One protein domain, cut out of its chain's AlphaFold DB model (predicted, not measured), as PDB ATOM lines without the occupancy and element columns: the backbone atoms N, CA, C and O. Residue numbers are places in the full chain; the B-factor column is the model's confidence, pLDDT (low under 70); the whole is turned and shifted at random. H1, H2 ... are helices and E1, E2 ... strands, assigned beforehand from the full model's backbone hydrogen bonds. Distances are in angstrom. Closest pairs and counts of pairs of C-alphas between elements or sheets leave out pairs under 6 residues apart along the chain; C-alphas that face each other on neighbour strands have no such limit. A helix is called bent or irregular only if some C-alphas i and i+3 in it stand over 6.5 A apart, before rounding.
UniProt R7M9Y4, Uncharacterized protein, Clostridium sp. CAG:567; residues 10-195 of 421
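What this domain is: This is residues 10 to 195 of the 421 residues of an uncharacterized protein of Clostridium sp. CAG:567 (UniProt R7M9Y4). A strongly twisted sheet of five strands lies between helices, with H4 and H5 over one face and H8 over the other. The long H4 covers edge strand E1 with its last part and reaches past the sheet to H2, which crosses its first part and has H1 and H3 near its two ends. The printed part has 186 residues, with helices and strands in the order H1 H2 H3 H4 E1 H5 H6 E2 E3 H7 E4 E5 H8; the sheet order is E1 E2 E3 E5 E4, mixed, and the class is mixed, helices and strands. It is compact, with a radius of gyration of the C-alphas of 17.3 A and spans of 50 by 43 by 30 A.

How they stand to each other: E1, residues 91 to 95, and E2, residues 122 to 126, are parallel, with N 93 and O 123 at 2.8 A. E3, residues 134 to 138, is antiparallel to E2 in a hairpin, with N 124 and O 136 at 2.8 A. E5, residues 167 to 172, is antiparallel to E3, with N 170 and O 135 at 2.8 A, and to E4, residues 156 to 159, in a hairpin, with N 157 and O 171 at 2.8 A. The sheet makes three layers, helices on both faces: H4, residues 61 to 86, and H5, residues 98 to 110, are on the same face at heights of 11.1 A and 9.6 A, and H8, residues 178 to 194, is on the opposite face at 9.2 A, over E2 and E3. H4 and H5 touch, closest at the C-alphas of Ala 76 and Val 104, 5.0 A. H6, residues 114 to 119, stands at the sheet's level, only just, on a local plane fitted to 6 C-alphas. E1, H5 H6, E2 is a strand-helix-strand unit, two parallel neighbours joined through helices, with a right-handed crossover; E3, H7, E4 is a split one, with E5 between its strands and H7 at residues 141 to 149, also right-handed. H7 only grazes the sheet. H2, residues 25 to 47, is the hub: it touches H4 at C-alphas Met 41 and Thr 65, 5.6 A, H3, residues 52 to 57, at Pro 45 and Arg 52, 5.3 A, and, only just, with 3 pairs within 8 A, H1, residues 10 to 20. Every O i to N i+4 pair is within hydrogen-bond range in H1, H7 and H8, against 15 of 19 in H2, 21 of 22 in H4, 7 of 9 in H5, and 0 of 2 in H3 and H6, where O i to N i+3 gives 1 of 3 and 3 of 3.

Where its parts are: H1 begins at C-alpha 10, (257.437, 224.568, 335.179), and H8 ends at C-alpha 194, (259.435, 252.671, 340.202). H4 is 37.6 A long, H2 33.1 A and H8 23.1 A. H2 is irregular, only just, with C-alphas 42 and 45 at 6.8 A; H3, with 53 and 56 at 7.9 A, and H5, with 99 and 102 at 7.2 A, are irregular too.

The domain as a whole: The two C-alphas farthest apart are those of Glu 57 and Gly 195, 54.0 A. The printed part has no cut and no long link. Its mean pLDDT is 77.4; 36 residues are under 70, among them residues 114 to 121 and 159 to 167.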
ATOM      1  N   TYR A  10     257.058 225.737 334.365       58.41
ATOM      2  CA  TYR A  10     257.437 224.568 335.179       58.41
ATOM      3  C   TYR A  10     258.825 224.649 335.831       58.41
ATOM      4  O   TYR A  10     259.034 223.937 336.809       58.41
ATOM      5  N   ILE A  11     259.772 225.486 335.372       62.88
ATOM      6  CA  ILE A  11     261.079 225.609 336.064       62.88
ATOM      7  C   ILE A  11     260.892 226.036 337.531       62.88
ATOM      8  O   ILE A  11     261.478 225.378 338.394       62.88
ATOM      9  N   PRO A  12     260.042 227.032 337.874       61.16
ATOM     10  CA  PRO A  12     259.888 227.459 339.267       61.16
ATOM     11  C   PRO A  12     259.347 226.327 340.137       61.16
ATOM     12  O   PRO A  12     259.857 226.069 341.225       61.16
ATOM     13  N   LYS A  13     258.369 225.589 339.607       65.69
ATOM     14  CA  LYS A  13     257.786 224.414 340.253       65.69
ATOM     15  C   LYS A  13     258.804 223.286 340.418       65.69
ATOM     16  O   LYS A  13     258.876 222.697 341.488       65.69
ATOM     17  N   MET A  14     259.620 223.012 339.401       70.12
ATOM     18  CA  MET A  14     260.668 221.991 339.461       70.12
ATOM     19  C   MET A  14     261.754 222.348 340.470       70.12
ATOM     20  O   MET A  14     262.162 221.477 341.228       70.12
ATOM     21  N   ILE A  15     262.185 223.612 340.529       68.44
ATOM     22  CA  ILE A  15     263.148 224.083 341.532       68.44
ATOM     23  C   ILE A  15     262.541 223.990 342.931       68.44
ATOM     24  O   ILE A  15     263.193 223.473 343.834       68.44
ATOM     25  N   LYS A  16     261.287 224.422 343.117       69.62
ATOM     26  CA  LYS A  16     260.575 224.297 344.397       69.62
ATOM     27  C   LYS A  16     260.498 222.837 344.849       69.62
ATOM     28  O   LYS A  16     260.926 222.529 345.953       69.62
ATOM     29  N   MET A  17     260.050 221.936 343.975       71.88
ATOM     30  CA  MET A  17     260.011 220.497 344.258       71.88
ATOM     31  C   MET A  17     261.408 219.932 344.528       71.88
ATOM     32  O   MET A  17     261.579 219.110 345.420       71.88
ATOM     33  N   ALA A  18     262.428 220.371 343.790       73.94
ATOM     34  CA  ALA A  18     263.797 219.923 344.004       73.94
ATOM     35  C   ALA A  18     264.364 220.393 345.351       73.94
ATOM     36  O   ALA A  18     265.070 219.633 346.012       73.94
ATOM     37  N   ASN A  19     264.018 221.611 345.779       75.56
ATOM     38  CA  ASN A  19     264.323 222.131 347.110       75.56
ATOM     39  C   ASN A  19     263.608 221.316 348.197       75.56
ATOM     40  O   ASN A  19     264.241 220.917 349.168       75.56
ATOM     41  N   GLU A  20     262.315 221.025 348.019       79.75
ATOM     42  CA  GLU A  20     261.519 220.191 348.936       79.75
ATOM     43  C   GLU A  20     262.074 218.762 349.057       79.75
ATOM     44  O   GLU A  20     262.008 218.155 350.124       79.75
ATOM     45  N   LEU A  21     262.662 218.237 347.979       83.56
ATOM     46  CA  LEU A  21     263.319 216.929 347.935       83.56
ATOM     47  C   LEU A  21     264.777 216.950 348.432       83.56
ATOM     48  O   LEU A  21     265.403 215.894 348.486       83.56
ATOM     49  N   GLY A  22     265.323 218.117 348.793       85.81
ATOM     50  CA  GLY A  22     266.689 218.252 349.306       85.81
ATOM     51  C   GLY A  22     267.790 218.007 348.270       85.81
ATOM     52  O   GLY A  22     268.899 217.634 348.650       85.81
ATOM     53  N   LEU A  23     267.502 218.192 346.978       84.50
ATOM     54  CA  LEU A  23     268.488 218.028 345.905       84.50
ATOM     55  C   LEU A  23     269.576 219.112 345.975       84.50
ATOM     56  O   LEU A  23     269.304 220.274 346.293       84.50
ATOM     57  N   SER A  24     270.803 218.739 345.622       86.50
ATOM     58  CA  SER A  24     271.928 219.665 345.446       86.50
ATOM     59  C   SER A  24     271.765 220.540 344.195       86.50
ATOM     60  O   SER A  24     271.005 220.216 343.280       86.50
ATOM     61  N   GLU A  25     272.509 221.647 344.117       79.75
ATOM     62  CA  GLU A  25     272.523 222.515 342.925       79.75
ATOM     63  C   GLU A  25     272.990 221.777 341.661       79.75
ATOM     64  O   GLU A  25     272.467 222.009 340.571       79.75
ATOM     65  N   GLU A  26     273.922 220.833 341.803       84.75
ATOM     66  CA  GLU A  26     274.412 220.018 340.688       84.75
ATOM     67  C   GLU A  26     273.320 219.074 340.156       84.75
ATOM     68  O   GLU A  26     273.112 218.958 338.944       84.75
ATOM     69  N   GLU A  27     272.554 218.451 341.054       82.69
ATOM     70  CA  GLU A  27     271.422 217.600 340.678       82.69
ATOM     71  C   GLU A  27     270.296 218.407 340.024       82.69
ATOM     72  O   GLU A  27     269.748 217.976 339.003       82.69
ATOM     73  N   LYS A  28     269.989 219.601 340.551       77.06
ATOM     74  CA  LYS A  28     269.025 220.532 339.943       77.06
ATOM     75  C   LYS A  28     269.441 220.898 338.524       77.06
ATOM     76  O   LYS A  28     268.641 220.748 337.598       77.06
ATOM     77  N   ALA A  29     270.695 221.307 338.335       76.31
ATOM     78  CA  ALA A  29     271.227 221.682 337.029       76.31
ATOM     79  C   ALA A  29     271.138 220.526 336.019       76.31
ATOM     80  O   ALA A  29     270.725 220.729 334.874       76.31
ATOM     81  N   LYS A  30     271.449 219.297 336.448       82.38
ATOM     82  CA  LYS A  30     271.355 218.101 335.600       82.38
ATOM     83  C   LYS A  30     269.919 217.807 335.161       82.38
ATOM     84  O   LYS A  30     269.692 217.527 333.985       82.38
ATOM     85  N   ILE A  31     268.954 217.884 336.080       76.19
ATOM     86  CA  ILE A  31     267.532 217.661 335.779       76.19
ATOM     87  C   ILE A  31     267.012 218.735 334.819       76.19
ATOM     88  O   ILE A  31     266.384 218.403 333.813       76.19
ATOM     89  N   ILE A  32     267.317 220.009 335.093       72.75
ATOM     90  CA  ILE A  32     266.930 221.134 334.232       72.75
ATOM     91  C   ILE A  32     267.487 220.926 332.820       72.75
ATOM     92  O   ILE A  32     266.721 220.991 331.860       72.75
ATOM     93  N   GLY A  33     268.774 220.585 332.686       76.56
ATOM     94  CA  GLY A  33     269.414 220.355 331.386       76.56
ATOM     95  C   GLY A  33     268.828 219.175 330.601       76.56
ATOM     96  O   GLY A  33     268.661 219.262 329.384       76.56
ATOM     97  N   GLN A  34     268.465 218.078 331.274       78.69
ATOM     98  CA  GLN A  34     267.819 216.937 330.615       78.69
ATOM     99  C   GLN A  34     266.422 217.285 330.093       78.69
ATOM    100  O   GLN A  34     266.076 216.924 328.967       78.69
ATOM    101  N   ILE A  35     265.626 217.994 330.893       74.75
ATOM    102  CA  ILE A  35     264.274 218.413 330.507       74.75
ATOM    103  C   ILE A  35     264.335 219.406 329.351       74.75
ATOM    104  O   ILE A  35     263.597 219.258 328.383       74.75
ATOM    105  N   ASP A  36     265.262 220.356 329.421       75.19
ATOM    106  CA  ASP A  36     265.499 221.354 328.386       75.19
ATOM    107  C   ASP A  36     265.900 220.717 327.039       75.19
ATOM    108  O   ASP A  36     265.374 221.096 325.988       75.19
ATOM    109  N   LYS A  37     266.751 219.672 327.052       77.94
ATOM    110  CA  LYS A  37     267.065 218.879 325.844       77.94
ATOM    111  C   LYS A  37     265.813 218.199 325.280       77.94
ATOM    112  O   LYS A  37     265.542 218.317 324.086       77.94
ATOM    113  N   LEU A  38     265.054 217.493 326.122       76.81
ATOM    114  CA  LEU A  38     263.865 216.747 325.689       76.81
ATOM    115  C   LEU A  38     262.766 217.668 325.140       76.81
ATOM    116  O   LEU A  38     262.133 217.338 324.139       76.81
ATOM    117  N   GLU A  39     262.552 218.827 325.765       74.44
ATOM    118  CA  GLU A  39     261.591 219.833 325.307       74.44
ATOM    119  C   GLU A  39     262.002 220.419 323.949       74.44
ATOM    120  O   GLU A  39     261.177 220.499 323.036       74.44
ATOM    121  N   SER A  40     263.285 220.766 323.789       77.81
ATOM    122  CA  SER A  40     263.820 221.285 322.525       77.81
ATOM    123  C   SER A  40     263.585 220.297 321.377       77.81
ATOM    124  O   SER A  40     263.074 220.682 320.324       77.81
ATOM    125  N   MET A  41     263.866 219.008 321.603       78.88
ATOM    126  CA  MET A  41     263.628 217.956 320.609       78.88
ATOM    127  C   MET A  41     262.135 217.799 320.280       78.88
ATOM    128  O   MET A  41     261.766 217.673 319.114       78.88
ATOM    129  N   ALA A  42     261.253 217.868 321.283       76.69
ATOM    130  CA  ALA A  42     259.809 217.710 321.099       76.69
ATOM    131  C   ALA A  42     259.150 218.839 320.275       76.69
ATOM    132  O   ALA A  42     258.049 218.655 319.745       76.69
ATOM    133  N   LYS A  43     259.805 220.002 320.144       74.38
ATOM    134  CA  LYS A  43     259.332 221.128 319.317       74.38
ATOM    135  C   LYS A  43     259.684 220.981 317.836       74.38
ATOM    136  O   LYS A  43     258.987 221.557 316.996       74.38
ATOM    137  N   VAL A  44     260.721 220.207 317.500       78.44
ATOM    138  CA  VAL A  44     261.216 220.071 316.120       78.44
ATOM    139  C   VAL A  44     260.138 219.589 315.140       78.44
ATOM    140  O   VAL A  44     260.005 220.248 314.104       78.44
ATOM    141  N   PRO A  45     259.329 218.546 315.437       79.88
ATOM    142  CA  PRO A  45     258.329 218.044 314.496       79.88
ATOM    143  C   PRO A  45     257.340 219.094 314.002       79.88
ATOM    144  O   PRO A  45     257.181 219.269 312.796       79.88
ATOM    145  N   MET A  46     256.735 219.867 314.909       73.38
ATOM    146  CA  MET A  46     255.755 220.890 314.523       73.38
ATOM    147  C   MET A  46     256.353 221.952 313.608       73.38
ATOM    148  O   MET A  46     255.701 222.415 312.676       73.38
ATOM    149  N   GLN A  47     257.606 222.322 313.853       70.75
ATOM    150  CA  GLN A  47     258.303 223.337 313.071       70.75
ATOM    151  C   GLN A  47     258.707 222.849 311.671       70.75
ATOM    152  O   GLN A  47     259.074 223.670 310.837       70.75
ATOM    153  N   VAL A  48     258.659 221.538 311.411       73.19
ATOM    154  CA  VAL A  48     258.825 220.944 310.072       73.19
ATOM    155  C   VAL A  48     257.501 220.417 309.504       73.19
ATOM    156  O   VAL A  48     257.495 219.650 308.546       73.19
ATOM    157  N   GLY A  49     256.365 220.832 310.081       75.81
ATOM    158  CA  GLY A  49     255.028 220.469 309.607       75.81
ATOM    159  C   GLY A  49     254.576 219.053 309.976       75.81
ATOM    160  O   GLY A  49     253.641 218.540 309.367       75.81
ATOM    161  N   GLN A  50     255.217 218.416 310.957       78.88
ATOM    162  CA  GLN A  50     254.876 217.078 311.436       78.88
ATOM    163  C   GLN A  50     254.243 217.085 312.845       78.88
ATOM    164  O   GLN A  50     254.428 218.033 313.616       78.88
ATOM    165  N   PRO A  51     253.488 216.036 313.226       78.38
ATOM    166  CA  PRO A  51     252.932 215.911 314.573       78.38
ATOM    167  C   PRO A  51     254.029 215.813 315.639       78.38
ATOM    168  O   PRO A  51     255.039 215.156 315.436       78.38
ATOM    169  N   ARG A  52     253.804 216.361 316.841       70.69
ATOM    170  CA  ARG A  52     254.768 216.265 317.964       70.69
ATOM    171  C   ARG A  52     255.179 214.836 318.338       70.69
ATOM    172  O   ARG A  52     256.177 214.662 319.020       70.69
ATOM    173  N   THR A  53     254.403 213.827 317.958       76.00
ATOM    174  CA  THR A  53     254.702 212.417 318.233       76.00
ATOM    175  C   THR A  53     255.736 211.817 317.280       76.00
ATOM    176  O   THR A  53     256.224 210.735 317.569       76.00
ATOM    177  N   SER A  54     256.091 212.487 316.178       79.50
ATOM    178  CA  SER A  54     257.009 211.957 315.158       79.50
ATOM    179  C   SER A  54     258.486 212.278 315.424       79.50
ATOM    180  O   SER A  54     259.297 212.243 314.507       79.50
ATOM    181  N   VAL A  55     258.864 212.591 316.670       77.75
ATOM    182  CA  VAL A  55     260.255 212.913 317.073       77.75
ATOM    183  C   VAL A  55     261.240 211.852 316.569       77.75
ATOM    184  O   VAL A  55     262.253 212.194 315.968       77.75
ATOM    185  N   ASP A  56     260.902 210.573 316.742       81.38
ATOM    186  CA  ASP A  56     261.751 209.441 316.348       81.38
ATOM    187  C   ASP A  56     261.798 209.209 314.824       81.38
ATOM    188  O   ASP A  56     262.637 208.459 314.328       81.38
ATOM    189  N   GLU A  57     260.905 209.852 314.065       82.88
ATOM    190  CA  GLU A  57     260.784 209.719 312.608       82.88
ATOM    191  C   GLU A  57     261.557 210.812 311.853       82.88
ATOM    192  O   GLU A  57     261.641 210.769 310.625       82.88
ATOM    193  N   ILE A  58     262.132 211.789 312.566       81.19
ATOM    194  CA  ILE A  58     262.870 212.910 311.976       81.19
ATOM    195  C   ILE A  58     264.362 212.560 311.898       81.19
ATOM    196  O   ILE A  58     265.036 212.477 312.930       81.19
ATOM    197  N   PRO A  59     264.930 212.403 310.687       83.81
ATOM    198  CA  PRO A  59     266.360 212.170 310.533       83.81
ATOM    199  C   PRO A  59     267.165 213.355 311.073       83.81
ATOM    200  O   PRO A  59     266.794 214.509 310.864       83.81
ATOM    201  N   ASN A  60     268.293 213.073 311.728       86.31
ATOM    202  CA  ASN A  60     269.199 214.087 312.284       86.31
ATOM    203  C   ASN A  60     268.522 215.061 313.266       86.31
ATOM    204  O   ASN A  60     268.964 216.201 313.410       86.31
ATOM    205  N   ILE A  61     267.464 214.623 313.961       83.38
ATOM    206  CA  ILE A  61     266.717 215.475 314.895       83.38
ATOM    207  C   ILE A  61     267.614 216.138 315.943       83.38
ATOM    208  O   ILE A  61     267.378 217.294 316.278       83.38
ATOM    209  N   GLU A  62     268.665 215.466 316.421       84.69
ATOM    210  CA  GLU A  62     269.608 216.060 317.374       84.69
ATOM    211  C   GLU A  62     270.350 217.264 316.778       84.69
ATOM    212  O   GLU A  62     270.414 218.307 317.423       84.69
ATOM    213  N   GLN A  63     270.834 217.166 315.536       86.12
ATOM    214  CA  GLN A  63     271.502 218.277 314.855       86.12
ATOM    215  C   GLN A  63     270.531 219.437 314.597       86.12
ATOM    216  O   GLN A  63     270.851 220.585 314.891       86.12
ATOM    217  N   ILE A  64     269.323 219.137 314.107       83.44
ATOM    218  CA  ILE A  64     268.284 220.154 313.870       83.44
ATOM    219  C   ILE A  64     267.912 220.850 315.185       83.44
ATOM    220  O   ILE A  64     267.714 222.064 315.218       83.44
ATOM    221  N   THR A  65     267.811 220.081 316.273       83.75
ATOM    222  CA  THR A  65     267.539 220.614 317.611       83.75
ATOM    223  C   THR A  65     268.643 221.573 318.032       83.75
ATOM    224  O   THR A  65     268.337 222.675 318.473       83.75
ATOM    225  N   GLU A  66     269.906 221.182 317.866       85.81
ATOM    226  CA  GLU A  66     271.059 221.987 318.265       85.81
ATOM    227  C   GLU A  66     271.135 223.310 317.487       85.81
ATOM    228  O   GLU A  66     271.205 224.376 318.093       85.81
ATOM    229  N   GLU A  67     271.021 223.275 316.155       85.81
ATOM    230  CA  GLU A  67     271.049 224.481 315.311       85.81
ATOM    231  C   GLU A  67     269.920 225.461 315.676       85.81
ATOM    232  O   GLU A  67     270.133 226.670 315.830       85.81
ATOM    233  N   LYS A  68     268.701 224.949 315.874       81.75
ATOM    234  CA  LYS A  68     267.554 225.779 316.269       81.75
ATOM    235  C   LYS A  68     267.685 226.320 317.681       81.75
ATOM    236  O   LYS A  68     267.284 227.460 317.940       81.75
ATOM    237  N   LYS A  69     268.239 225.522 318.588       84.69
ATOM    238  CA  LYS A  69     268.511 225.944 319.954       84.69
ATOM    239  C   LYS A  69     269.522 227.079 319.972       84.69
ATOM    240  O   LYS A  69     269.251 228.094 320.599       84.69
ATOM    241  N   GLN A  70     270.610 226.982 319.210       87.75
ATOM    242  CA  GLN A  70     271.589 228.065 319.083       87.75
ATOM    243  C   GLN A  70     270.950 229.365 318.584       87.75
ATOM    244  O   GLN A  70     271.199 230.431 319.147       87.75
ATOM    245  N   ASN A  71     270.071 229.290 317.579       89.06
ATOM    246  CA  ASN A  71     269.339 230.469 317.125       89.06
ATOM    247  C   ASN A  71     268.410 231.037 318.214       89.06
ATOM    248  O   ASN A  71     268.392 232.246 318.422       89.06
ATOM    249  N   SER A  72     267.682 230.176 318.929       88.06
ATOM    250  CA  SER A  72     266.765 230.589 320.002       88.06
ATOM    251  C   SER A  72     267.509 231.232 321.175       88.06
ATOM    252  O   SER A  72     267.086 232.267 321.682       88.06
ATOM    253  N   VAL A  73     268.659 230.664 321.553       90.00
ATOM    254  CA  VAL A  73     269.563 231.212 322.571       90.00
ATOM    255  C   VAL A  73     270.074 232.581 322.142       90.00
ATOM    256  O   VAL A  73     270.053 233.504 322.946       90.00
ATOM    257  N   ARG A  74     270.473 232.756 320.876       93.19
ATOM    258  CA  ARG A  74     270.925 234.055 320.358       93.19
ATOM    259  C   ARG A  74     269.830 235.124 320.439       93.19
ATOM    260  O   ARG A  74     270.114 236.242 320.858       93.19
ATOM    261  N   ILE A  75     268.603 234.786 320.041       91.50
ATOM    262  CA  ILE A  75     267.449 235.697 320.095       91.50
ATOM    263  C   ILE A  75     267.141 236.082 321.547       91.50
ATOM    264  O   ILE A  75     267.029 237.263 321.867       91.50
ATOM    265  N   ALA A  76     267.056 235.089 322.433       91.38
ATOM    266  CA  ALA A  76     266.780 235.311 323.846       91.38
ATOM    267  C   ALA A  76     267.884 236.123 324.537       91.38
ATOM    268  O   ALA A  76     267.570 237.039 325.289       91.38
ATOM    269  N   GLN A  77     269.157 235.829 324.256       93.25
ATOM    270  CA  GLN A  77     270.290 236.556 324.830       93.25
ATOM    271  C   GLN A  77     270.262 238.024 324.423       93.25
ATOM    272  O   GLN A  77     270.350 238.883 325.289       93.25
ATOM    273  N   LYS A  78     270.029 238.314 323.138       92.81
ATOM    274  CA  LYS A  78     269.881 239.693 322.664       92.81
ATOM    275  C   LYS A  78     268.768 240.434 323.417       92.81
ATOM    276  O   LYS A  78     268.992 241.554 323.860       92.81
ATOM    277  N   ALA A  79     267.597 239.814 323.572       90.88
ATOM    278  CA  ALA A  79     266.465 240.431 324.262       90.88
ATOM    279  C   ALA A  79     266.751 240.677 325.757       90.88
ATOM    280  O   ALA A  79     266.412 241.733 326.288       90.88
ATOM    281  N   VAL A  80     267.405 239.724 326.435       90.06
ATOM    282  CA  VAL A  80     267.811 239.872 327.843       90.06
ATOM    283  C   VAL A  80     268.857 240.974 327.995       90.06
ATOM    284  O   VAL A  80     268.684 241.854 328.834       90.06
ATOM    285  N   ASP A  81     269.906 240.971 327.170       89.31
ATOM    286  CA  ASP A  81     270.975 241.971 327.234       89.31
ATOM    287  C   ASP A  81     270.406 243.383 327.050       89.31
ATOM    288  O   ASP A  81     270.699 244.278 327.839       89.31
ATOM    289  N   GLN A  82     269.517 243.570 326.069       87.44
ATOM    290  CA  GLN A  82     268.846 244.850 325.830       87.44
ATOM    291  C   GLN A  82     267.984 245.304 327.014       87.44
ATOM    292  O   GLN A  82     267.961 246.495 327.320       87.44
ATOM    293  N   ALA A  83     267.288 244.384 327.684       87.50
ATOM    294  CA  ALA A  83     266.438 244.721 328.822       87.50
ATOM    295  C   ALA A  83     267.252 245.119 330.066       87.50
ATOM    296  O   ALA A  83     266.889 246.065 330.759       87.50
ATOM    297  N   TYR A  84     268.372 244.438 330.330       83.81
ATOM    298  CA  TYR A  84     269.224 244.702 331.500       83.81
ATOM    299  C   TYR A  84     270.229 245.844 331.296       83.81
ATOM    300  O   TYR A  84     270.734 246.402 332.268       83.81
ATOM    301  N   ILE A  85     270.520 246.219 330.046       81.75
ATOM    302  CA  ILE A  85     271.246 247.459 329.726       81.75
ATOM    303  C   ILE A  85     270.447 248.693 330.155       81.75
ATOM    304  O   ILE A  85     271.046 249.723 330.479       81.75
ATOM    305  N   TYR A  86     269.119 248.586 330.138       79.12
ATOM    306  CA  TYR A  86     268.206 249.700 330.326       79.12
ATOM    307  C   TYR A  86     268.008 250.061 331.803       79.12
ATOM    308  O   TYR A  86     268.341 251.171 332.201       79.12
ATOM    309  N   ASP A  87     267.509 249.135 332.622       77.94
ATOM    310  CA  ASP A  87     267.308 249.328 334.063       77.94
ATOM    311  C   ASP A  87     267.200 247.951 334.725       77.94
ATOM    312  O   ASP A  87     266.543 247.073 334.172       77.94
ATOM    313  N   ASP A  88     267.825 247.733 335.881       79.44
ATOM    314  CA  ASP A  88     267.805 246.443 336.576       79.44
ATOM    315  C   ASP A  88     266.664 246.310 337.608       79.44
ATOM    316  O   ASP A  88     266.418 245.219 338.132       79.44
ATOM    317  N   ARG A  89     265.931 247.400 337.873       79.38
ATOM    318  CA  ARG A  89     264.831 247.480 338.851       79.38
ATOM    319  C   ARG A  89     263.472 247.195 338.235       79.38
ATOM    320  O   ARG A  89     262.573 246.752 338.945       79.38
ATOM    321  N   PHE A  90     263.317 247.407 336.931       84.44
ATOM    322  CA  PHE A  90     262.147 246.976 336.169       84.44
ATOM    323  C   PHE A  90     262.561 246.481 334.781       84.44
ATOM    324  O   PHE A  90     262.959 247.263 333.913       84.44
ATOM    325  N   ILE A  91     262.438 245.168 334.578       85.81
ATOM    326  CA  ILE A  91     262.914 244.484 333.377       85.81
ATOM    327  C   ILE A  91     261.738 244.246 332.437       85.81
ATOM    328  O   ILE A  91     260.839 243.458 332.737       85.81
ATOM    329  N   TRP A  92     261.780 244.865 331.263       86.50
ATOM    330  CA  TRP A  92     260.866 244.551 330.170       86.50
ATOM    331  C   TRP A  92     261.639 243.919 329.013       86.50
ATOM    332  O   TRP A  92     262.438 244.580 328.356       86.50
ATOM    333  N   ILE A  93     261.406 242.631 328.774       87.56
ATOM    334  CA  ILE A  93     262.053 241.842 327.726       87.56
ATOM    335  C   ILE A  93     261.109 241.772 326.528       87.56
ATOM    336  O   ILE A  93     260.125 241.030 326.557       87.56
ATOM    337  N   ASP A  94     261.419 242.522 325.471       86.88
ATOM    338  CA  ASP A  94     260.718 242.424 324.189       86.88
ATOM    339  C   ASP A  94     261.300 241.271 323.358       86.88
ATOM    340  O   ASP A  94     262.420 241.327 322.850       86.88
ATOM    341  N   LEU A  95     260.535 240.185 323.246       86.94
ATOM    342  CA  LEU A  95     260.942 238.947 322.597       86.94
ATOM    343  C   LEU A  95     260.261 238.780 321.231       86.94
ATOM    344  O   LEU A  95     259.061 238.524 321.125       86.94
ATOM    345  N   GLU A  96     261.056 238.835 320.166       84.12
ATOM    346  CA  GLU A  96     260.572 238.759 318.777       84.12
ATOM    347  C   GLU A  96     259.950 237.403 318.381       84.12
ATOM    348  O   GLU A  96     259.185 237.326 317.416       84.12
ATOM    349  N   ASP A  97     260.260 236.330 319.114       81.88
ATOM    350  CA  ASP A  97     259.703 234.996 318.891       81.88
ATOM    351  C   ASP A  97     259.342 234.333 320.221       81.88
ATOM    352  O   ASP A  97     260.216 233.916 320.987       81.88
ATOM    353  N   PHE A  98     258.038 234.177 320.465       79.19
ATOM    354  CA  PHE A  98     257.501 233.504 321.649       79.19
ATOM    355  C   PHE A  98     258.117 232.109 321.892       79.19
ATOM    356  O   PHE A  98     258.286 231.695 323.039       79.19
ATOM    357  N   ASN A  99     258.536 231.386 320.845       78.12
ATOM    358  CA  ASN A  99     259.158 230.067 321.005       78.12
ATOM    359  C   ASN A  99     260.501 230.113 321.755       78.12
ATOM    360  O   ASN A  99     260.920 229.090 322.307       78.12
ATOM    361  N   CYS A 100     261.147 231.281 321.809       82.75
ATOM    362  CA  CYS A 100     262.415 231.507 322.502       82.75
ATOM    363  C   CYS A 100     262.240 231.810 324.000       82.75
ATOM    364  O   CYS A 100     263.234 231.931 324.714       82.75
ATOM    365  N   GLN A 101     261.005 231.901 324.511       80.31
ATOM    366  CA  GLN A 101     260.731 232.280 325.903       80.31
ATOM    367  C   GLN A 101     261.445 231.369 326.911       80.31
ATOM    368  O   GLN A 101     261.930 231.824 327.946       80.31
ATOM    369  N   ARG A 102     261.551 230.073 326.598       77.81
ATOM    370  CA  ARG A 102     262.281 229.113 327.432       77.81
ATOM    371  C   ARG A 102     263.743 229.516 327.613       77.81
ATOM    372  O   ARG A 102     264.249 229.486 328.732       77.81
ATOM    373  N   GLU A 103     264.399 229.945 326.541       84.38
ATOM    374  CA  GLU A 103     265.800 230.348 326.610       84.38
ATOM    375  C   GLU A 103     265.981 231.637 327.410       84.38
ATOM    376  O   GLU A 103     266.933 231.729 328.178       84.38
ATOM    377  N   VAL A 104     265.017 232.567 327.359       84.19
ATOM    378  CA  VAL A 104     264.996 233.727 328.267       84.19
ATOM    379  C   VAL A 104     264.999 233.252 329.723       84.19
ATOM    380  O   VAL A 104     265.874 233.639 330.493       84.19
ATOM    381  N   THR A 105     264.096 232.339 330.100       78.88
ATOM    382  CA  THR A 105     264.047 231.821 331.481       78.88
ATOM    383  C   THR A 105     265.329 231.090 331.900       78.88
ATOM    384  O   THR A 105     265.776 231.235 333.037       78.88
ATOM    385  N   ASN A 106     265.966 230.355 330.980       77.88
ATOM    386  CA  ASN A 106     267.245 229.685 331.223       77.88
ATOM    387  C   ASN A 106     268.386 230.693 331.456       77.88
ATOM    388  O   ASN A 106     269.246 230.459 332.307       77.88
ATOM    389  N   ILE A 107     268.417 231.794 330.701       84.50
ATOM    390  CA  ILE A 107     269.422 232.856 330.843       84.50
ATOM    391  C   ILE A 107     269.251 233.563 332.189       84.50
ATOM    392  O   ILE A 107     270.206 233.632 332.961       84.50
ATOM    393  N   LEU A 108     268.027 233.983 332.525       79.81
ATOM    394  CA  LEU A 108     267.722 234.623 333.811       79.81
ATOM    395  C   LEU A 108     268.082 233.723 335.003       79.81
ATOM    396  O   LEU A 108     268.621 234.203 336.003       79.81
ATOM    397  N   TYR A 109     267.859 232.408 334.875       75.75
ATOM    398  CA  TYR A 109     268.309 231.430 335.867       75.75
ATOM    399  C   TYR A 109     269.825 231.462 336.071       75.75
ATOM    400  O   TYR A 109     270.298 231.582 337.200       75.75
ATOM    401  N   LYS A 110     270.595 231.404 334.980       79.62
ATOM    402  CA  LYS A 110     272.066 231.427 335.027       79.62
ATOM    403  C   LYS A 110     272.625 232.743 335.567       79.62
ATOM    404  O   LYS A 110     273.675 232.727 336.197       79.62
ATOM    405  N   MET A 111     271.923 233.855 335.356       81.62
ATOM    406  CA  MET A 111     272.279 235.163 335.921       81.62
ATOM    407  C   MET A 111     272.019 235.256 337.433       81.62
ATOM    408  O   MET A 111     272.328 236.278 338.040       81.62
ATOM    409  N   GLY A 112     271.406 234.241 338.055       76.56
ATOM    410  CA  GLY A 112     270.968 234.303 339.452       76.56
ATOM    411  C   GLY A 112     269.767 235.233 339.679       76.56
ATOM    412  O   GLY A 112     269.316 235.379 340.810       76.56
ATOM    413  N   LYS A 113     269.199 235.805 338.610       71.88
ATOM    414  CA  LYS A 113     268.027 236.703 338.611       71.88
ATOM    415  C   LYS A 113     266.700 235.936 338.649       71.88
ATOM    416  O   LYS A 113     265.621 236.465 338.409       71.88
ATOM    417  N   TYR A 114     266.767 234.647 338.953       59.88
ATOM    418  CA  TYR A 114     265.617 233.757 338.958       59.88
ATOM    419  C   TYR A 114     264.623 234.043 340.086       59.88
ATOM    420  O   TYR A 114     263.421 233.853 339.927       59.88
ATOM    421  N   VAL A 115     265.122 234.486 341.243       51.66
ATOM    422  CA  VAL A 115     264.267 234.879 342.373       51.66
ATOM    423  C   VAL A 115     263.441 236.116 342.004       51.66
ATOM    424  O   VAL A 115     262.271 236.190 342.378       51.66
ATOM    425  N   ASP A 116     264.001 237.007 341.178       55.47
ATOM    426  CA  ASP A 116     263.323 238.200 340.658       55.47
ATOM    427  C   ASP A 116     262.143 237.820 339.740       55.47
ATOM    428  O   ASP A 116     261.080 238.442 339.805       55.47
ATOM    429  N   MET A 117     262.272 236.722 338.975       54.03
ATOM    430  CA  MET A 117     261.181 236.174 338.150       54.03
ATOM    431  C   MET A 117     259.979 235.701 338.975       54.03
ATOM    432  O   MET A 117     258.861 235.663 338.477       54.03
ATOM    433  N   GLY A 118     260.177 235.274 340.221       51.84
ATOM    434  CA  GLY A 118     259.080 234.712 341.000       51.84
ATOM    435  C   GLY A 118     258.079 235.757 341.478       51.84
ATOM    436  O   GLY A 118     256.940 235.391 341.767       51.84
ATOM    437  N   TYR A 119     258.494 237.024 341.630       51.12
ATOM    438  CA  TYR A 119     257.791 237.863 342.595       51.12
ATOM    439  C   TYR A 119     257.655 239.358 342.319       51.12
ATOM    440  O   TYR A 119     256.738 239.869 342.935       51.12
ATOM    441  N   ASN A 120     258.401 240.084 341.462       61.75
ATOM    442  CA  ASN A 120     258.272 241.565 341.526       61.75
ATOM    443  C   ASN A 120     258.321 242.404 340.225       61.75
ATOM    444  O   ASN A 120     257.590 243.391 340.177       61.75
ATOM    445  N   ASN A 121     259.149 242.114 339.208       69.12
ATOM    446  CA  ASN A 121     259.503 243.171 338.232       69.12
ATOM    447  C   ASN A 121     259.963 242.731 336.819       69.12
ATOM    448  O   ASN A 121     260.508 243.569 336.098       69.12
ATOM    449  N   VAL A 122     259.772 241.469 336.402       74.44
ATOM    450  CA  VAL A 122     260.201 240.990 335.067       74.44
ATOM    451  C   VAL A 122     259.007 240.681 334.162       74.44
ATOM    452  O   VAL A 122     258.192 239.803 334.443       74.44
ATOM    453  N   VAL A 123     258.949 241.345 333.010       76.56
ATOM    454  CA  VAL A 123     257.936 241.115 331.972       76.56
ATOM    455  C   VAL A 123     258.599 240.592 330.713       76.56
ATOM    456  O   VAL A 123     259.611 241.132 330.282       76.56
ATOM    457  N   VAL A 124     258.020 239.563 330.096       77.81
ATOM    458  CA  VAL A 124     258.423 239.077 328.773       77.81
ATOM    459  C   VAL A 124     257.281 239.321 327.793       77.81
ATOM    460  O   VAL A 124     256.339 238.532 327.677       77.81
ATOM    461  N   SER A 125     257.356 240.425 327.064       79.06
ATOM    462  CA  SER A 125     256.428 240.685 325.966       79.06
ATOM    463  C   SER A 125     256.863 239.896 324.739       79.06
ATOM    464  O   SER A 125     258.056 239.795 324.461       79.06
ATOM    465  N   SER A 126     255.929 239.283 324.011       76.81
ATOM    466  CA  SER A 126     256.299 238.483 322.845       76.81
ATOM    467  C   SER A 126     255.234 238.423 321.760       76.81
ATOM    468  O   SER A 126     254.029 238.524 322.001       76.81
ATOM    469  N   ILE A 127     255.671 238.176 320.530       69.38
ATOM    470  CA  ILE A 127     254.757 237.941 319.415       69.38
ATOM    471  C   ILE A 127     254.678 236.437 319.150       69.38
ATOM    472  O   ILE A 127     255.613 235.817 318.642       69.38
ATOM    473  N   ASP A 128     253.529 235.839 319.473       69.88
ATOM    474  CA  ASP A 128     253.179 234.498 319.008       69.88
ATOM    475  C   ASP A 128     252.556 234.598 317.607       69.88
ATOM    476  O   ASP A 128     251.466 235.151 317.431       69.88
ATOM    477  N   LYS A 129     253.265 234.059 316.608       59.75
ATOM    478  CA  LYS A 129     252.844 234.046 315.197       59.75
ATOM    479  C   LYS A 129     251.644 233.127 314.930       59.75
ATOM    480  O   LYS A 129     251.027 233.252 313.879       59.75
ATOM    481  N   VAL A 130     251.338 232.194 315.834       62.41
ATOM    482  CA  VAL A 130     250.263 231.201 315.673       62.41
ATOM    483  C   VAL A 130     248.978 231.660 316.356       62.41
ATOM    484  O   VAL A 130     247.896 231.482 315.804       62.41
ATOM    485  N   ASN A 131     249.091 232.254 317.545       59.28
ATOM    486  CA  ASN A 131     247.942 232.561 318.402       59.28
ATOM    487  C   ASN A 131     247.624 234.064 318.516       59.28
ATOM    488  O   ASN A 131     246.827 234.435 319.373       59.28
ATOM    489  N   ASN A 132     248.214 234.906 317.659       61.28
ATOM    490  CA  ASN A 132     248.105 236.370 317.669       61.28
ATOM    491  C   ASN A 132     248.525 237.026 318.998       61.28
ATOM    492  O   ASN A 132     247.691 237.259 319.862       61.28
ATOM    493  N   ARG A 133     249.813 237.408 319.073       68.19
ATOM    494  CA  ARG A 133     250.431 238.383 320.006       68.19
ATOM    495  C   ARG A 133     250.136 238.143 321.510       68.19
ATOM    496  O   ARG A 133     249.028 238.350 321.997       68.19
ATOM    497  N   ARG A 134     251.152 237.718 322.277       74.25
ATOM    498  CA  ARG A 134     251.002 237.236 323.664       74.25
ATOM    499  C   ARG A 134     251.954 237.962 324.613       74.25
ATOM    500  O   ARG A 134     253.170 237.861 324.477       74.25
ATOM    501  N   ILE A 135     251.407 238.610 325.632       73.62
ATOM    502  CA  ILE A 135     252.212 239.204 326.702       73.62
ATOM    503  C   ILE A 135     252.355 238.160 327.798       73.62
ATOM    504  O   ILE A 135     251.361 237.588 328.247       73.62
ATOM    505  N   VAL A 136     253.582 237.870 328.218       73.06
ATOM    506  CA  VAL A 136     253.819 236.920 329.298       73.06
ATOM    507  C   VAL A 136     254.505 237.609 330.453       73.06
ATOM    508  O   VAL A 136     255.566 238.207 330.317       73.06
ATOM    509  N   TYR A 137     253.896 237.511 331.619       69.88
ATOM    510  CA  TYR A 137     254.373 238.202 332.795       69.88
ATOM    511  C   TYR A 137     254.765 237.191 333.867       69.88
ATOM    512  O   TYR A 137     254.128 236.148 334.058       69.88
ATOM    513  N   PHE A 138     255.837 237.530 334.570       68.12
ATOM    514  CA  PHE A 138     256.343 236.799 335.712       68.12
ATOM    515  C   PHE A 138     256.279 237.736 336.923       68.12
ATOM    516  O   PHE A 138     256.960 238.758 336.954       68.12
ATOM    517  N   GLY A 139     255.449 237.432 337.920       62.78
ATOM    518  CA  GLY A 139     255.466 238.203 339.157       62.78
ATOM    519  C   GLY A 139     254.283 238.015 340.101       62.78
ATOM    520  O   GLY A 139     253.580 237.003 340.096       62.78
ATOM    521  N   ASN A 140     254.119 239.015 340.970       66.38
ATOM    522  CA  ASN A 140     253.246 238.971 342.138       66.38
ATOM    523  C   ASN A 140     251.765 238.970 341.767       66.38
ATOM    524  O   ASN A 140     251.302 239.897 341.107       66.38
ATOM    525  N   ARG A 141     250.999 238.024 342.321       67.44
ATOM    526  CA  ARG A 141     249.539 237.932 342.174       67.44
ATOM    527  C   ARG A 141     248.781 239.229 342.484       67.44
ATOM    528  O   ARG A 141     247.749 239.479 341.870       67.44
ATOM    529  N   GLU A 142     249.258 240.040 343.419       72.56
ATOM    530  CA  GLU A 142     248.645 241.329 343.754       72.56
ATOM    531  C   GLU A 142     248.769 242.332 342.604       72.56
ATOM    532  O   GLU A 142     247.761 242.916 342.209       72.56
ATOM    533  N   ILE A 143     249.958 242.437 341.999       72.06
ATOM    534  CA  ILE A 143     250.210 243.294 340.828       72.06
ATOM    535  C   ILE A 143     249.309 242.868 339.663       72.06
ATOM    536  O   ILE A 143     248.753 243.709 338.966       72.06
ATOM    537  N   ILE A 144     249.096 241.561 339.483       68.44
ATOM    538  CA  ILE A 144     248.184 241.027 338.459       68.44
ATOM    539  C   ILE A 144     246.765 241.553 338.645       68.44
ATOM    540  O   ILE A 144     246.126 241.990 337.689       68.44
ATOM    541  N   ASN A 145     246.248 241.451 339.871       73.94
ATOM    542  CA  ASN A 145     244.878 241.846 340.166       73.94
ATOM    543  C   ASN A 145     244.693 243.350 339.945       73.94
ATOM    544  O   ASN A 145     243.674 243.755 339.394       73.94
ATOM    545  N   GLU A 146     245.687 244.146 340.336       77.62
ATOM    546  CA  GLU A 146     245.723 245.592 340.120       77.62
ATOM    547  C   GLU A 146     245.755 245.939 338.622       77.62
ATOM    548  O   GLU A 146     244.910 246.693 338.144       77.62
ATOM    549  N   LEU A 147     246.657 245.325 337.846       74.94
ATOM    550  CA  LEU A 147     246.713 245.517 336.395       74.94
ATOM    551  C   LEU A 147     245.392 245.154 335.719       74.94
ATOM    552  O   LEU A 147     244.919 245.891 334.860       74.94
ATOM    553  N   ASN A 148     244.785 244.032 336.108       73.94
ATOM    554  CA  ASN A 148     243.521 243.587 335.533       73.94
ATOM    555  C   ASN A 148     242.377 244.575 335.818       73.94
ATOM    556  O   ASN A 148     241.574 244.826 334.927       73.94
ATOM    557  N   GLN A 149     242.318 245.157 337.022       81.81
ATOM    558  CA  GLN A 149     241.360 246.226 337.350       81.81
ATOM    559  C   GLN A 149     241.606 247.487 336.508       81.81
ATOM    560  O   GLN A 149     240.669 248.133 336.050       81.81
ATOM    561  N   ASN A 150     242.872 247.810 336.245       83.00
ATOM    562  CA  ASN A 150     243.253 248.970 335.442       83.00
ATOM    563  C   ASN A 150     243.171 248.739 333.921       83.00
ATOM    564  O   ASN A 150     243.471 249.663 333.166       83.00
ATOM    565  N   MET A 151     242.777 247.549 333.452       81.62
ATOM    566  CA  MET A 151     242.662 247.188 332.026       81.62
ATOM    567  C   MET A 151     241.330 246.497 331.690       81.62
ATOM    568  O   MET A 151     241.261 245.711 330.747       81.62
ATOM    569  N   GLU A 152     240.260 246.772 332.441       82.69
ATOM    570  CA  GLU A 152     238.936 246.157 332.232       82.69
ATOM    571  C   GLU A 152     238.343 246.404 330.833       82.69
ATOM    572  O   GLU A 152     237.488 245.645 330.372       82.69
ATOM    573  N   ASP A 153     238.792 247.455 330.147       84.69
ATOM    574  CA  ASP A 153     238.399 247.793 328.781       84.69
ATOM    575  C   ASP A 153     239.085 246.931 327.708       84.69
ATOM    576  O   ASP A 153     238.581 246.856 326.586       84.69
ATOM    577  N   ILE A 154     240.177 246.238 328.050       81.31
ATOM    578  CA  ILE A 154     240.928 245.372 327.136       81.31
ATOM    579  C   ILE A 154     240.430 243.935 327.272       81.31
ATOM    580  O   ILE A 154     240.485 243.319 328.342       81.31
ATOM    581  N   LYS A 155     239.978 243.338 326.164       81.88
ATOM    582  CA  LYS A 155     239.497 241.951 326.189       81.88
ATOM    583  C   LYS A 155     240.659 240.971 326.198       81.88
ATOM    584  O   LYS A 155     241.172 240.572 325.150       81.88
ATOM    585  N   ILE A 156     241.013 240.505 327.387       75.69
ATOM    586  CA  ILE A 156     242.104 239.554 327.578       75.69
ATOM    587  C   ILE A 156     241.631 238.142 327.927       75.69
ATOM    588  O   ILE A 156     240.636 237.932 328.623       75.69
ATOM    589  N   ARG A 157     242.393 237.146 327.472       77.12
ATOM    590  CA  ARG A 157     242.265 235.747 327.874       77.12
ATOM    591  C   ARG A 157     243.507 235.312 328.641       77.12
ATOM    592  O   ARG A 157     244.624 235.361 328.129       77.12
ATOM    593  N   TRP A 158     243.293 234.800 329.845       73.81
ATOM    594  CA  TRP A 158     244.339 234.164 330.640       73.81
ATOM    595  C   TRP A 158     244.780 232.856 329.981       73.81
ATOM    596  O   TRP A 158     243.956 231.995 329.663       73.81
ATOM    597  N   THR A 159     246.084 232.715 329.757       68.56
ATOM    598  CA  THR A 159     246.687 231.555 329.096       68.56
ATOM    599  C   THR A 159     247.882 231.041 329.884       68.56
ATOM    600  O   THR A 159     248.901 231.719 330.000       68.56
ATOM    601  N   GLY A 160     247.787 229.800 330.363       61.53
ATOM    602  CA  GLY A 160     248.851 229.154 331.134       61.53
ATOM    603  C   GLY A 160     249.118 229.815 332.493       61.53
ATOM    604  O   GLY A 160     248.721 230.951 332.745       61.53
ATOM    605  N   GLY A 161     249.802 229.077 333.368       59.88
ATOM    606  CA  GLY A 161     250.161 229.535 334.710       59.88
ATOM    607  C   GLY A 161     249.374 228.883 335.835       59.88
ATOM    608  O   GLY A 161     248.161 228.705 335.755       59.88
ATOM    609  N   GLU A 162     250.090 228.512 336.897       57.47
ATOM    610  CA  GLU A 162     249.492 228.223 338.196       57.47
ATOM    611  C   GLU A 162     249.580 229.520 339.014       57.47
ATOM    612  O   GLU A 162     250.680 230.039 339.187       57.47
ATOM    613  N   PRO A 163     248.474 230.063 339.552       56.41
ATOM    614  CA  PRO A 163     248.511 231.285 340.365       56.41
ATOM    615  C   PRO A 163     249.486 231.221 341.553       56.41
ATOM    616  O   PRO A 163     249.903 232.255 342.065       56.41
ATOM    617  N   GLU A 164     249.839 230.013 341.998       58.72
ATOM    618  CA  GLU A 164     250.813 229.755 343.062       58.72
ATOM    619  C   GLU A 164     252.279 229.842 342.605       58.72
ATOM    620  O   GLU A 164     253.168 229.924 343.450       58.72
ATOM    621  N   SER A 165     252.554 229.802 341.295       58.28
ATOM    622  CA  SER A 165     253.910 229.856 340.738       58.28
ATOM    623  C   SER A 165     254.342 231.248 340.272       58.28
ATOM    624  O   SER A 165     255.473 231.386 339.811       58.28
ATOM    625  N   GLY A 166     253.473 232.264 340.382       59.22
ATOM    626  CA  GLY A 166     253.785 233.646 339.986       59.22
ATOM    627  C   GLY A 166     253.932 233.847 338.472       59.22
ATOM    628  O   GLY A 166     254.508 234.830 338.029       59.22
ATOM    629  N   PHE A 167     253.441 232.915 337.652       67.69
ATOM    630  CA  PHE A 167     253.548 232.966 336.192       67.69
ATOM    631  C   PHE A 167     252.169 233.006 335.543       67.69
ATOM    632  O   PHE A 167     251.294 232.231 335.928       67.69
ATOM    633  N   PHE A 168     251.998 233.839 334.516       70.31
ATOM    634  CA  PHE A 168     250.784 233.857 333.705       70.31
ATOM    635  C   PHE A 168     251.024 234.472 332.325       70.31
ATOM    636  O   PHE A 168     251.829 235.384 332.144       70.31
ATOM    637  N   GLY A 169     250.281 233.983 331.335       74.06
ATOM    638  CA  GLY A 169     250.209 234.595 330.015       74.06
ATOM    639  C   GLY A 169     248.900 235.348 329.823       74.06
ATOM    640  O   GLY A 169     247.828 234.870 330.196       74.06
ATOM    641  N   ILE A 170     248.985 236.491 329.161       75.56
ATOM    642  CA  ILE A 170     247.854 237.268 328.682       75.56
ATOM    643  C   ILE A 170     247.839 237.156 327.159       75.56
ATOM    644  O   ILE A 170     248.782 237.548 326.470       75.56
ATOM    645  N   GLN A 171     246.767 236.576 326.634       79.69
ATOM    646  CA  GLN A 171     246.486 236.565 325.205       79.69
ATOM    647  C   GLN A 171     245.427 237.624 324.915       79.69
ATOM    648  O   GLN A 171     244.388 237.658 325.579       79.69
ATOM    649  N   LEU A 172     245.686 238.477 323.930       79.75
ATOM    650  CA  LEU A 172     244.730 239.498 323.522       79.75
ATOM    651  C   LEU A 172     243.648 238.890 322.625       79.75
ATOM    652  O   LEU A 172     243.905 237.955 321.863       79.75
ATOM    653  N   SER A 173     242.421 239.399 322.738       82.31
ATOM    654  CA  SER A 173     241.338 239.018 321.828       82.31
ATOM    655  C   SER A 173     241.565 239.606 320.433       82.31
ATOM    656  O   SER A 173     242.292 240.580 320.252       82.31
ATOM    657  N   GLU A 174     240.920 239.021 319.425       78.94
ATOM    658  CA  GLU A 174     240.966 239.550 318.061       78.94
ATOM    659  C   GLU A 174     240.436 240.995 318.011       78.94
ATOM    660  O   GLU A 174     239.353 241.282 318.522       78.94
ATOM    661  N   GLY A 175     241.206 241.894 317.388       80.19
ATOM    662  CA  GLY A 175     240.880 243.318 317.258       80.19
ATOM    663  C   GLY A 175     241.521 244.236 318.304       80.19
ATOM    664  O   GLY A 175     241.510 245.445 318.097       80.19
ATOM    665  N   GLU A 176     242.106 243.692 319.373       84.69
ATOM    666  CA  GLU A 176     242.880 244.479 320.342       84.69
ATOM    667  C   GLU A 176     244.247 244.882 319.765       84.69
ATOM    668  O   GLU A 176     244.920 244.083 319.099       84.69
ATOM    669  N   ASP A 177     244.686 246.112 320.047       84.75
ATOM    670  CA  ASP A 177     246.015 246.580 319.657       84.75
ATOM    671  C   ASP A 177     247.054 246.152 320.701       84.75
ATOM    672  O   ASP A 177     247.074 246.617 321.843       84.75
ATOM    673  N   PHE A 178     247.930 245.236 320.294       80.44
ATOM    674  CA  PHE A 178     249.001 244.744 321.152       80.44
ATOM    675  C   PHE A 178     250.017 245.804 321.541       80.44
ATOM    676  O   PHE A 178     250.477 245.763 322.674       80.44
ATOM    677  N   GLU A 179     250.378 246.713 320.635       83.38
ATOM    678  CA  GLU A 179     251.400 247.712 320.935       83.38
ATOM    679  C   GLU A 179     250.857 248.681 321.980       83.38
ATOM    680  O   GLU A 179     251.441 248.832 323.047       83.38
ATOM    681  N   GLN A 180     249.643 249.191 321.752       85.38
ATOM    682  CA  GLN A 180     248.952 250.053 322.710       85.38
ATOM    683  C   GLN A 180     248.749 249.366 324.071       85.38
ATOM    684  O   GLN A 180     248.924 249.979 325.126       85.38
ATOM    685  N   THR A 181     248.385 248.079 324.068       83.06
ATOM    686  CA  THR A 181     248.211 247.307 325.307       83.06
ATOM    687  C   THR A 181     249.542 247.100 326.031       83.06
ATOM    688  O   THR A 181     249.609 247.250 327.251       83.06
ATOM    689  N   SER A 182     250.600 246.768 325.289       82.19
ATOM    690  CA  SER A 182     251.962 246.579 325.793       82.19
ATOM    691  C   SER A 182     252.492 247.868 326.424       82.19
ATOM    692  O   SER A 182     252.955 247.845 327.564       82.19
ATOM    693  N   GLU A 183     252.330 249.006 325.745       85.69
ATOM    694  CA  GLU A 183     252.695 250.329 326.256       85.69
ATOM    695  C   GLU A 183     251.924 250.683 327.530       85.69
ATOM    696  O   GLU A 183     252.532 251.087 328.520       85.69
ATOM    697  N   ARG A 184     250.600 250.472 327.561       86.56
ATOM    698  CA  ARG A 184     249.785 250.736 328.759       86.56
ATOM    699  C   ARG A 184     250.175 249.842 329.935       86.56
ATOM    700  O   ARG A 184     250.254 250.320 331.063       86.56
ATOM    701  N   MET A 185     250.433 248.557 329.690       83.38
ATOM    702  CA  MET A 185     250.927 247.647 330.726       83.38
ATOM    703  C   MET A 185     252.282 248.098 331.263       83.38
ATOM    704  O   MET A 185     252.468 248.136 332.477       83.38
ATOM    705  N   ARG A 186     253.216 248.442 330.368       85.31
ATOM    706  CA  ARG A 186     254.537 248.954 330.741       85.31
ATOM    707  C   ARG A 186     254.398 250.212 331.593       85.31
ATOM    708  O   ARG A 186     255.015 250.277 332.647       85.31
ATOM    709  N   TRP A 187     253.536 251.140 331.190       88.31
ATOM    710  CA  TRP A 187     253.252 252.378 331.913       88.31
ATOM    711  C   TRP A 187     252.749 252.118 333.343       88.31
ATOM    712  O   TRP A 187     253.348 252.611 334.295       88.31
ATOM    713  N   LEU A 188     251.715 251.281 333.504       86.25
ATOM    714  CA  LEU A 188     251.141 250.942 334.816       86.25
ATOM    715  C   LEU A 188     252.159 250.247 335.728       86.25
ATOM    716  O   LEU A 188     252.215 250.499 336.931       86.25
ATOM    717  N   LEU A 189     252.966 249.353 335.157       83.12
ATOM    718  CA  LEU A 189     253.987 248.626 335.899       83.12
ATOM    719  C   LEU A 189     255.167 249.512 336.295       83.12
ATOM    720  O   LEU A 189     255.662 249.373 337.407       83.12
ATOM    721  N   GLU A 190     255.597 250.434 335.436       87.00
ATOM    722  CA  GLU A 190     256.619 251.420 335.793       87.00
ATOM    723  C   GLU A 190     256.161 252.295 336.955       87.00
ATOM    724  O   GLU A 190     256.880 252.405 337.947       87.00
ATOM    725  N   GLU A 191     254.945 252.843 336.890       87.88
ATOM    726  CA  GLU A 191     254.392 253.632 337.993       87.88
ATOM    727  C   GLU A 191     254.345 252.811 339.283       87.88
ATOM    728  O   GLU A 191     254.759 253.271 340.345       87.88
ATOM    729  N   ARG A 192     253.910 251.553 339.195       84.75
ATOM    730  CA  ARG A 192     253.771 250.692 340.367       84.75
ATOM    731  C   ARG A 192     255.105 250.251 340.973       84.75
ATOM    732  O   ARG A 192     255.184 250.104 342.198       84.75
ATOM    733  N   THR A 193     256.105 249.970 340.138       82.31
ATOM    734  CA  THR A 193     257.408 249.416 340.543       82.31
ATOM    735  C   THR A 193     258.418 250.512 340.872       82.31
ATOM    736  O   THR A 193     259.139 250.384 341.857       82.31
ATOM    737  N   LEU A 194     258.469 251.578 340.072       86.38
ATOM    738  CA  LEU A 194     259.435 252.671 340.202       86.38
ATOM    739  C   LEU A 194     258.835 253.899 340.902       86.38
ATOM    740  O   LEU A 194     259.564 254.684 341.501       86.38
ATOM    741  N   GLY A 195     257.511 254.077 340.854       89.50
ATOM    742  CA  GLY A 195     256.838 255.271 341.378       89.50
ATOM    743  C   GLY A 195     256.897 256.477 340.437       89.50
ATOM    744  O   GLY A 195     256.577 257.587 340.865       89.50
TER     745      GLY A 195